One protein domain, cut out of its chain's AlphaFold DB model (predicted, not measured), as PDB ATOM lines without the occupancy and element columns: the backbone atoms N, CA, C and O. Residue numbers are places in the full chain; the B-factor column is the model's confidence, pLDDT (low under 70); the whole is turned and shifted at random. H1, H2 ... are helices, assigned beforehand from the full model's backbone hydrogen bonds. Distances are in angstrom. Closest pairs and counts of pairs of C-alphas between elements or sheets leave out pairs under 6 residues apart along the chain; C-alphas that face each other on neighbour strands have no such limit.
ATOM      1  N   SER A  35     128.581 140.704 141.150       76.38
ATOM      2  CA  SER A  35     128.179 139.730 142.166       76.38
ATOM      3  C   SER A  35     128.310 138.284 141.674       76.38
ATOM      4  O   SER A  35     128.731 137.406 142.432       76.38
ATOM      5  N   VAL A  36     128.039 138.033 140.389       83.50
ATOM      6  CA  VAL A  36     128.248 136.726 139.745       83.50
ATOM      7  C   VAL A  36     129.738 136.414 139.626       83.50
ATOM      8  O   VAL A  36     130.142 135.277 139.877       83.50
ATOM      9  N   LEU A  37     130.568 137.396 139.267       88.06
ATOM     10  CA  LEU A  37     132.021 137.213 139.190       88.06
ATOM     11  C   LEU A  37     132.631 136.940 140.558       88.06
ATOM     12  O   LEU A  37     133.341 135.949 140.710       88.06
ATOM     13  N   ALA A  38     132.310 137.770 141.552       88.38
ATOM     14  CA  ALA A  38     132.788 137.602 142.917       88.38
ATOM     15  C   ALA A  38     132.404 136.222 143.466       88.38
ATOM     16  O   ALA A  38     133.233 135.529 144.061       88.38
ATOM     17  N   LEU A  39     131.173 135.766 143.200       90.88
ATOM     18  CA  LEU A  39     130.748 134.427 143.588       90.88
ATOM     19  C   LEU A  39     131.540 133.337 142.850       90.88
ATOM     20  O   LEU A  39     131.969 132.378 143.483       90.88
ATOM     21  N   ARG A  40     131.778 133.471 141.539       91.69
ATOM     22  CA  ARG A  40     132.593 132.506 140.777       91.69
ATOM     23  C   ARG A  40     134.027 132.406 141.296       91.69
ATOM     24  O   ARG A  40     134.539 131.289 141.396       91.69
ATOM     25  N   SER A  41     134.652 133.533 141.636       93.38
ATOM     26  CA  SER A  41     135.989 133.557 142.239       93.38
ATOM     27  C   SER A  41     135.983 132.825 143.576       93.38
ATOM     28  O   SER A  41     136.732 131.867 143.744       93.38
ATOM     29  N   ARG A  42     135.030 133.151 144.458       95.06
ATOM     30  CA  ARG A  42     134.871 132.485 145.757       95.06
ATOM     31  C   ARG A  42     134.633 130.976 145.635       95.06
ATOM     32  O   ARG A  42     135.212 130.211 146.399       95.06
ATOM     33  N   ILE A  43     133.797 130.532 144.688       95.44
ATOM     34  CA  ILE A  43     133.586 129.096 144.416       95.44
ATOM     35  C   ILE A  43     134.920 128.444 144.043       95.44
ATOM     36  O   ILE A  43     135.270 127.396 144.577       95.44
ATOM     37  N   THR A  44     135.661 129.057 143.121       96.44
ATOM     38  CA  THR A  44     136.913 128.488 142.613       96.44
ATOM     39  C   THR A  44     137.970 128.409 143.714       96.44
ATOM     40  O   THR A  44     138.602 127.367 143.870       96.44
ATOM     41  N   GLU A  45     138.129 129.470 144.505       97.19
ATOM     42  CA  GLU A  45     139.066 129.531 145.632       97.19
ATOM     43  C   GLU A  45     138.763 128.460 146.683       97.19
ATOM     44  O   GLU A  45     139.661 127.706 147.062       97.19
ATOM     45  N   LEU A  46     137.494 128.333 147.087       97.81
ATOM     46  CA  LEU A  46     137.069 127.349 148.080       97.81
ATOM     47  C   LEU A  46     137.333 125.917 147.604       97.81
ATOM     48  O   LEU A  46     137.979 125.135 148.297       97.81
ATOM     49  N   LEU A  47     136.875 125.573 146.396       97.94
ATOM     50  CA  LEU A  47     137.071 124.228 145.852       97.94
ATOM     51  C   LEU A  47     138.557 123.921 145.624       97.94
ATOM     52  O   LEU A  47     138.980 122.783 145.807       97.94
ATOM     53  N   THR A  48     139.364 124.924 145.266       97.88
ATOM     54  CA  THR A  48     140.819 124.763 145.135       97.88
ATOM     55  C   THR A  48     141.470 124.497 146.488       97.88
ATOM     56  O   THR A  48     142.342 123.638 146.576       97.88
ATOM     57  N   SER A  49     141.052 125.202 147.542       97.88
ATOM     58  CA  SER A  49     141.562 124.994 148.901       97.88
ATOM     59  C   SER A  49     141.292 123.569 149.385       97.88
ATOM     60  O   SER A  49     142.226 122.879 149.792       97.88
ATOM     61  N   TRP A  50     140.063 123.076 149.226       98.38
ATOM     62  CA  TRP A  50     139.728 121.696 149.576       98.38
ATOM     63  C   TRP A  50     140.432 120.668 148.688       98.38
ATOM     64  O   TRP A  50     140.868 119.627 149.175       98.38
ATOM     65  N   ALA A  51     140.601 120.954 147.393       97.94
ATOM     66  CA  ALA A  51     141.337 120.060 146.506       97.94
ATOM     67  C   ALA A  51     142.812 119.944 146.919       97.94
ATOM     68  O   ALA A  51     143.359 118.846 146.881       97.94
ATOM     69  N   ARG A  52     143.440 121.045 147.354       97.81
ATOM     70  CA  ARG A  52     144.815 121.039 147.878       97.81
ATOM     71  C   ARG A  52     144.945 120.172 149.121       97.81
ATOM     72  O   ARG A  52     145.825 119.325 149.130       97.81
ATOM     73  N   LEU A  53     144.027 120.298 150.084       98.25
ATOM     74  CA  LEU A  53     144.011 119.445 151.277       98.25
ATOM     75  C   LEU A  53     144.010 117.953 150.903       98.25
ATOM     76  O   LEU A  53     144.839 117.183 151.376       98.25
ATOM     77  N   VAL A  54     143.122 117.552 149.985       98.00
ATOM     78  CA  VAL A  54     143.042 116.162 149.503       98.00
ATOM     79  C   VAL A  54     144.345 115.723 148.825       98.00
ATOM     80  O   VAL A  54     144.804 114.606 149.051       98.00
ATOM     81  N   ILE A  55     144.933 116.572 147.978       98.06
ATOM     82  CA  ILE A  55     146.184 116.277 147.264       98.06
ATOM     83  C   ILE A  55     147.338 116.095 148.250       98.06
ATOM     84  O   ILE A  55     148.079 115.120 148.144       98.06
ATOM     85  N   GLU A  56     147.479 117.020 149.196       97.75
ATOM     86  CA  GLU A  56     148.585 117.067 150.150       97.75
ATOM     87  C   GLU A  56     148.517 115.905 151.142       97.75
ATOM     88  O   GLU A  56     149.517 115.224 151.354       97.75
ATOM     89  N   GLU A  57     147.339 115.616 151.693       98.06
ATOM     90  CA  GLU A  57     147.212 114.599 152.736       98.06
ATOM     91  C   GLU A  57     147.022 113.180 152.198       98.06
ATOM     92  O   GLU A  57     147.494 112.220 152.808       98.06
ATOM     93  N   ARG A  58     146.357 113.010 151.045       96.44
ATOM     94  CA  ARG A  58     146.211 111.680 150.425       96.44
ATOM     95  C   ARG A  58     147.332 111.332 149.456       96.44
ATOM     96  O   ARG A  58     147.392 110.186 149.013       96.44
ATOM     97  N   GLY A  59     148.163 112.297 149.064       95.44
ATOM     98  CA  GLY A  59     149.214 112.101 148.063       95.44
ATOM     99  C   GLY A  59     148.678 111.741 146.672       95.44
ATOM    100  O   GLY A  59     149.329 111.009 145.926       95.44
ATOM    101  N   VAL A  60     147.472 112.196 146.321       96.69
ATOM    102  CA  VAL A  60     146.846 111.908 145.019       96.69
ATOM    103  C   VAL A  60     147.228 112.946 143.966       96.69
ATOM    104  O   VAL A  60     147.531 114.095 144.274       96.69
ATOM    105  N   ALA A  61     147.177 112.559 142.691       95.25
ATOM    106  CA  ALA A  61     147.438 113.485 141.595       95.25
ATOM    107  C   ALA A  61     146.391 114.610 141.530       95.25
ATOM    108  O   ALA A  61     145.189 114.372 141.668       95.25
ATOM    109  N   ALA A  62     146.854 115.829 141.243       92.69
ATOM    110  CA  ALA A  62     145.994 116.987 141.040       92.69
ATOM    111  C   ALA A  62     145.022 116.790 139.855       92.69
ATOM    112  O   ALA A  62     145.356 116.103 138.878       92.69
ATOM    113  N   PRO A  63     143.826 117.410 139.887       92.19
ATOM    114  CA  PRO A  63     142.909 117.361 138.759       92.19
ATOM    115  C   PRO A  63     143.533 118.015 137.523       92.19
ATOM    116  O   PRO A  63     144.140 119.078 137.596       92.19
ATOM    117  N   ARG A  64     143.324 117.405 136.350       90.81
ATOM    118  CA  ARG A  64     143.806 117.954 135.067       90.81
ATOM    119  C   ARG A  64     143.138 119.283 134.697       90.81
ATOM    120  O   ARG A  64     143.666 120.029 133.881       90.81
ATOM    121  N   ASN A  65     141.962 119.547 135.261       91.19
ATOM    122  CA  ASN A  65     141.140 120.712 134.985       91.19
ATOM    123  C   ASN A  65     140.784 121.409 136.306       91.19
ATOM    124  O   ASN A  65     140.016 120.866 137.098       91.19
ATOM    125  N   CYS A  66     141.303 122.623 136.504       92.12
ATOM    126  CA  CYS A  66     141.046 123.447 137.691       92.12
ATOM    127  C   CYS A  66     139.822 124.372 137.548       92.12
ATOM    128  O   CYS A  66     139.662 125.320 138.310       92.12
ATOM    129  N   SER A  67     138.957 124.140 136.558       94.81
ATOM    130  CA  SER A  67     137.647 124.795 136.508       94.81
ATOM    131  C   SER A  67     136.731 124.270 137.616       94.81
ATOM    132  O   SER A  67     136.908 123.155 138.104       94.81
ATOM    133  N   VAL A  68     135.704 125.046 137.973       94.69
ATOM    134  CA  VAL A  68     134.715 124.668 138.997       94.69
ATOM    135  C   VAL A  68     134.152 123.249 138.798       94.69
ATOM    136  O   VAL A  68     134.191 122.487 139.762       94.69
ATOM    137  N   PRO A  69     133.693 122.829 137.596       95.75
ATOM    138  CA  PRO A  69     133.238 121.453 137.396       95.75
ATOM    139  C   PRO A  69     134.335 120.411 137.633       95.75
ATOM    140  O   PRO A  69     134.072 119.392 138.261       95.75
ATOM    141  N   GLY A  70     135.563 120.674 137.176       97.31
ATOM    142  CA  GLY A  70     136.685 119.746 137.346       97.31
ATOM    143  C   GLY A  70     137.099 119.577 138.810       97.31
ATOM    144  O   GLY A  70     137.347 118.458 139.257       97.31
ATOM    145  N   LEU A  71     137.103 120.670 139.576       97.31
ATOM    146  CA  LEU A  71     137.357 120.646 141.017       97.31
ATOM    147  C   LEU A  71     136.227 119.940 141.779       97.31
ATOM    148  O   LEU A  71     136.499 119.118 142.649       97.31
ATOM    149  N   ALA A  72     134.967 120.218 141.436       96.81
ATOM    150  CA  ALA A  72     133.813 119.564 142.051       96.81
ATOM    151  C   ALA A  72     133.799 118.051 141.786       96.81
ATOM    152  O   ALA A  72     133.549 117.270 142.698       96.81
ATOM    153  N   GLU A  73     134.116 117.625 140.561       97.69
ATOM    154  CA  GLU A  73     134.229 116.208 140.209       97.69
ATOM    155  C   GLU A  73     135.369 115.524 140.977       97.69
ATOM    156  O   GLU A  73     135.193 114.432 141.518       97.69
ATOM    157  N   PHE A  74     136.533 116.178 141.064       97.81
ATOM    158  CA  PHE A  74     137.663 115.690 141.849       97.81
ATOM    159  C   PHE A  74     137.284 115.493 143.322       97.81
ATOM    160  O   PHE A  74     137.478 114.405 143.859       97.81
ATOM    161  N   LEU A  75     136.684 116.504 143.953       97.50
ATOM    162  CA  LEU A  75     136.248 116.424 145.347       97.50
ATOM    163  C   LEU A  75     135.151 115.375 145.548       97.50
ATOM    164  O   LEU A  75     135.198 114.630 146.521       97.50
ATOM    165  N   GLY A  76     134.214 115.247 144.603       97.25
ATOM    166  CA  GLY A  76     133.173 114.220 144.634       97.25
ATOM    167  C   GLY A  76     133.739 112.797 144.679       97.25
ATOM    168  O   GLY A  76     133.237 111.960 145.426       97.25
ATOM    169  N   ARG A  77     134.840 112.530 143.963       97.75
ATOM    170  CA  ARG A  77     135.553 111.238 144.012       97.75
ATOM    171  C   ARG A  77     136.245 110.964 145.353       97.75
ATOM    172  O   ARG A  77     136.542 109.811 145.653       97.75
ATOM    173  N   HIS A  78     136.489 111.999 146.153       97.44
ATOM    174  CA  HIS A  78     137.142 111.918 147.461       97.44
ATOM    175  C   HIS A  78     136.194 112.227 148.627       97.44
ATOM    176  O   HIS A  78     136.648 112.381 149.760       97.44
ATOM    177  N   LEU A  79     134.882 112.280 148.373       96.56
ATOM    178  CA  LEU A  79     133.899 112.698 149.367       96.56
ATOM    179  C   LEU A  79     133.869 111.772 150.587       96.56
ATOM    180  O   LEU A  79     133.843 112.270 151.704       96.56
ATOM    181  N   SER A  80     133.953 110.451 150.388       96.88
ATOM    182  CA  SER A  80     133.982 109.478 151.493       96.88
ATOM    183  C   SER A  80     135.143 109.723 152.456       96.88
ATOM    184  O   SER A  80     134.990 109.616 153.667       96.88
ATOM    185  N   TRP A  81     136.295 110.127 151.929       97.69
ATOM    186  CA  TRP A  81     137.420 110.498 152.770       97.69
ATOM    187  C   TRP A  81     137.213 111.822 153.481       97.69
ATOM    188  O   TRP A  81     137.495 111.917 154.667       97.69
ATOM    189  N   LEU A  82     136.726 112.838 152.765       96.94
ATOM    190  CA  LEU A  82     136.457 114.147 153.358       96.94
ATOM    191  C   LEU A  82     135.453 114.038 154.509       96.94
ATOM    192  O   LEU A  82     135.606 114.734 155.504       96.94
ATOM    193  N   THR A  83     134.468 113.141 154.411       95.25
ATOM    194  CA  THR A  83     133.489 112.908 155.483       95.25
ATOM    195  C   THR A  83     134.067 112.198 156.706       95.25
ATOM    196  O   THR A  83     133.523 112.342 157.796       95.25
ATOM    197  N   GLU A  84     135.157 111.448 156.547       96.75
ATOM    198  CA  GLU A  84     135.872 110.781 157.646       96.75
ATOM    199  C   GLU A  84     137.015 111.641 158.209       96.75
ATOM    200  O   GLU A  84     137.497 111.404 159.317       96.75
ATOM    201  N   HIS A  85     137.462 112.641 157.449       97.31
ATOM    202  CA  HIS A  85     138.536 113.544 157.830       97.31
ATOM    203  C   HIS A  85     138.116 114.442 159.015       97.31
ATOM    204  O   HIS A  85     136.970 114.898 159.054       97.31
ATOM    205  N   PRO A  86     139.020 114.792 159.955       97.62
ATOM    206  CA  PRO A  86     138.699 115.684 161.075       97.62
ATOM    207  C   PRO A  86     138.091 117.038 160.675       97.62
ATOM    208  O   PRO A  86     137.269 117.582 161.406       97.62
ATOM    209  N   ALA A  87     138.457 117.565 159.503       96.44
ATOM    210  CA  ALA A  87     137.892 118.799 158.937       96.44
ATOM    211  C   ALA A  87     136.595 118.589 158.123       96.44
ATOM    212  O   ALA A  87     136.085 119.532 157.522       96.44
ATOM    213  N   GLY A  88     136.043 117.375 158.079       96.44
ATOM    214  CA  GLY A  88     134.806 117.055 157.359       96.44
ATOM    215  C   GLY A  88     133.608 117.946 157.720       96.44
ATOM    216  O   GLY A  88     132.926 118.422 156.810       96.44
ATOM    217  N   PRO A  89     133.363 118.261 159.010       97.75
ATOM    218  CA  PRO A  89     132.308 119.202 159.394       97.75
ATOM    219  C   PRO A  89     132.513 120.620 158.841       97.75
ATOM    220  O   PRO A  89     131.543 121.301 158.503       97.75
ATOM    221  N   ASP A  90     133.763 121.075 158.726       97.94
ATOM    222  CA  ASP A  90     134.078 122.378 158.138       97.94
ATOM    223  C   ASP A  90     133.849 122.367 156.623       97.94
ATOM    224  O   ASP A  90     133.239 123.301 156.099       97.94
ATOM    225  N   PHE A  91     134.238 121.283 155.939       97.06
ATOM    226  CA  PHE A  91     133.954 121.078 154.515       97.06
ATOM    227  C   PHE A  91     132.454 121.160 154.226       97.06
ATOM    228  O   PHE A  91     132.030 121.946 153.374       97.06
ATOM    229  N   ASP A  92     131.638 120.404 154.966       97.12
ATOM    230  CA  ASP A  92     130.183 120.413 154.798       97.12
ATOM    231  C   ASP A  92     129.592 121.810 155.031       97.12
ATOM    232  O   ASP A  92     128.835 122.327 154.199       97.12
ATOM    233  N   ARG A  93     129.996 122.476 156.122       97.88
ATOM    234  CA  ARG A  93     129.539 123.832 156.450       97.88
ATOM    235  C   ARG A  93     129.865 124.821 155.334       97.88
ATOM    236  O   ARG A  93     129.013 125.634 154.962       97.88
ATOM    237  N   GLU A  94     131.090 124.792 154.827       97.62
ATOM    238  CA  GLU A  94     131.566 125.733 153.818       97.62
ATOM    239  C   GLU A  94     130.926 125.496 152.451       97.62
ATOM    240  O   GLU A  94     130.450 126.452 151.829       97.62
ATOM    241  N   VAL A  95     130.827 124.239 152.011       95.50
ATOM    242  CA  VAL A  95     130.139 123.877 150.764       95.50
ATOM    243  C   VAL A  95     128.655 124.229 150.856       95.50
ATOM    244  O   VAL A  95     128.110 124.853 149.943       95.50
ATOM    245  N   THR A  96     128.000 123.941 151.981       96.38
ATOM    246  CA  THR A  96     126.596 124.309 152.211       96.38
ATOM    247  C   THR A  96     126.399 125.827 152.214       96.38
ATOM    248  O   THR A  96     125.435 126.341 151.637       96.38
ATOM    249  N   ALA A  97     127.300 126.593 152.836       94.69
ATOM    250  CA  ALA A  97     127.261 128.054 152.785       94.69
ATOM    251  C   ALA A  97     127.418 128.579 151.349       94.69
ATOM    252  O   ALA A  97     126.663 129.460 150.931       94.69
ATOM    253  N   LEU A  98     128.338 128.000 150.576       94.31
ATOM    254  CA  LEU A  98     128.566 128.357 149.179       94.31
ATOM    255  C   LEU A  98     127.339 128.060 148.301       94.31
ATOM    256  O   LEU A  98     126.917 128.914 147.516       94.31
ATOM    257  N   LEU A  99     126.726 126.882 148.459       93.44
ATOM    258  CA  LEU A  99     125.509 126.491 147.742       93.44
ATOM    259  C   LEU A  99     124.336 127.418 148.070       93.44
ATOM    260  O   LEU A  99     123.606 127.822 147.161       93.44
ATOM    261  N   ARG A 100     124.189 127.832 149.336       92.94
ATOM    262  CA  ARG A 100     123.194 128.839 149.734       92.94
ATOM    263  C   ARG A 100     123.428 130.172 149.033       92.94
ATOM    264  O   ARG A 100     122.478 130.726 148.493       92.94
ATOM    265  N   SER A 101     124.667 130.661 148.961       90.38
ATOM    266  CA  SER A 101     124.979 131.888 148.209       90.38
ATOM    267  C   SER A 101     124.631 131.762 146.722       90.38
ATOM    268  O   SER A 101     124.054 132.687 146.151       90.38
ATOM    269  N   CYS A 102     124.905 130.607 146.108       89.44
ATOM    270  CA  CYS A 102     124.508 130.331 144.726       89.44
ATOM    271  C   CYS A 102     122.988 130.347 144.550       89.44
ATOM    272  O   CYS A 102     122.484 130.932 143.594       89.44
ATOM    273  N   HIS A 103     122.249 129.723 145.468       88.69
ATOM    274  CA  HIS A 103     120.791 129.705 145.430       88.69
ATOM    275  C   HIS A 103     120.205 131.112 145.596       88.69
ATOM    276  O   HIS A 103     119.372 131.521 144.791       88.69
ATOM    277  N   SER A 104     120.676 131.878 146.583       83.31
ATOM    278  CA  SER A 104     120.218 133.250 146.818       83.31
ATOM    279  C   SER A 104     120.466 134.153 145.615       83.31
ATOM    280  O   SER A 104     119.569 134.893 145.223       83.31
ATOM    281  N   LEU A 105     121.636 134.057 144.972       84.06
ATOM    282  CA  LEU A 105     121.922 134.849 143.775       84.06
ATOM    283  C   LEU A 105     121.015 134.457 142.601       84.06
ATOM    284  O   LEU A 105     120.553 135.319 141.856       84.06
ATOM    285  N   ARG A 106     120.716 133.160 142.446       81.88
ATOM    286  CA  ARG A 106     119.771 132.681 141.426       81.88
ATOM    287  C   ARG A 106     118.350 133.172 141.677       81.88
ATOM    288  O   ARG A 106     117.662 133.459 140.703       81.88
ATOM    289  N   GLU A 107     117.923 133.257 142.935       77.69
ATOM    290  CA  GLU A 107     116.603 133.783 143.289       77.69
ATOM    291  C   GLU A 107     116.523 135.295 143.064       77.69
ATOM    292  O   GLU A 107     115.598 135.755 142.407       77.69
ATOM    293  N   GLU A 108     117.531 136.056 143.493       73.25
ATOM    294  CA  GLU A 108     117.607 137.508 143.267       73.25
ATOM    295  C   GLU A 108     117.619 137.861 141.770       73.25
ATOM    296  O   GLU A 108     117.017 138.837 141.327       73.25
ATOM    297  N   THR A 109     118.288 137.035 140.962       69.00
ATOM    298  CA  THR A 109     118.367 137.235 139.508       69.00
ATOM    299  C   THR A 109     117.120 136.725 138.778       69.00
ATOM    300  O   THR A 109     116.924 137.017 137.593       69.00
ATOM    301  N   ARG A 110     116.253 135.946 139.442       68.88
ATOM    302  CA  ARG A 110     115.024 135.442 138.830       68.88
ATOM    303  C   ARG A 110     114.089 136.630 138.578       68.88
ATOM    304  O   ARG A 110     113.799 137.385 139.501       68.88
TER     305      ARG A 110
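What this domain is: This is residues 35 to 110 of the 173 residues of an uncharacterized protein of Streptomyces cyaneochromogenes (UniProt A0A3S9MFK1). Two long helices, H1 and H4, lie side by side and run opposite ways; short H2 packs along H1, and H3 makes a corner where H4 begins. The printed part has 76 residues with four named helices, H1 to H4 in chain order, and no named strand: class all helix. It is compact, with a radius of gyration of the C-alphas of 13.1 A, and elongated, spanning 41 by 26 by 16 A.

Where its parts are: H1, residues 35 to 58, is 34.4 A long and begins at C-alpha 35 (128.179, 139.730, 142.166). H4, residues 88 to 108, is 30.2 A long and ends at C-alpha 108 (117.607, 137.508, 143.267). H2 is residues 68 to 77, 14.4 A, and H3 is residues 79 to 84, 8.7 A.

How they stand to each other: H1 and H4 touch at a shallow tilt of 18 degrees, closest at the C-alphas of Ile 43 and Leu 98, 7.0 A. With residues 43 to 54 alone H1 touches H2, closest at the C-alphas of Thr 44 and Val 68, 5.7 A. H3 and H4 only just touch, only at the corner, with 3 pairs of C-alphas within 8 A, the closest Leu 82 and Gly 88, 5.2 A. H2 and H4 are apart. In the four helices every O i to N i+4 pair is within hydrogen-bond range.

The domain as a whole: The C-alphas farthest apart, Gly 59 and Arg 110, are 42.4 A apart. The printed part has no cut and no long link; pLDDT is under 70 at residues 109 to 110.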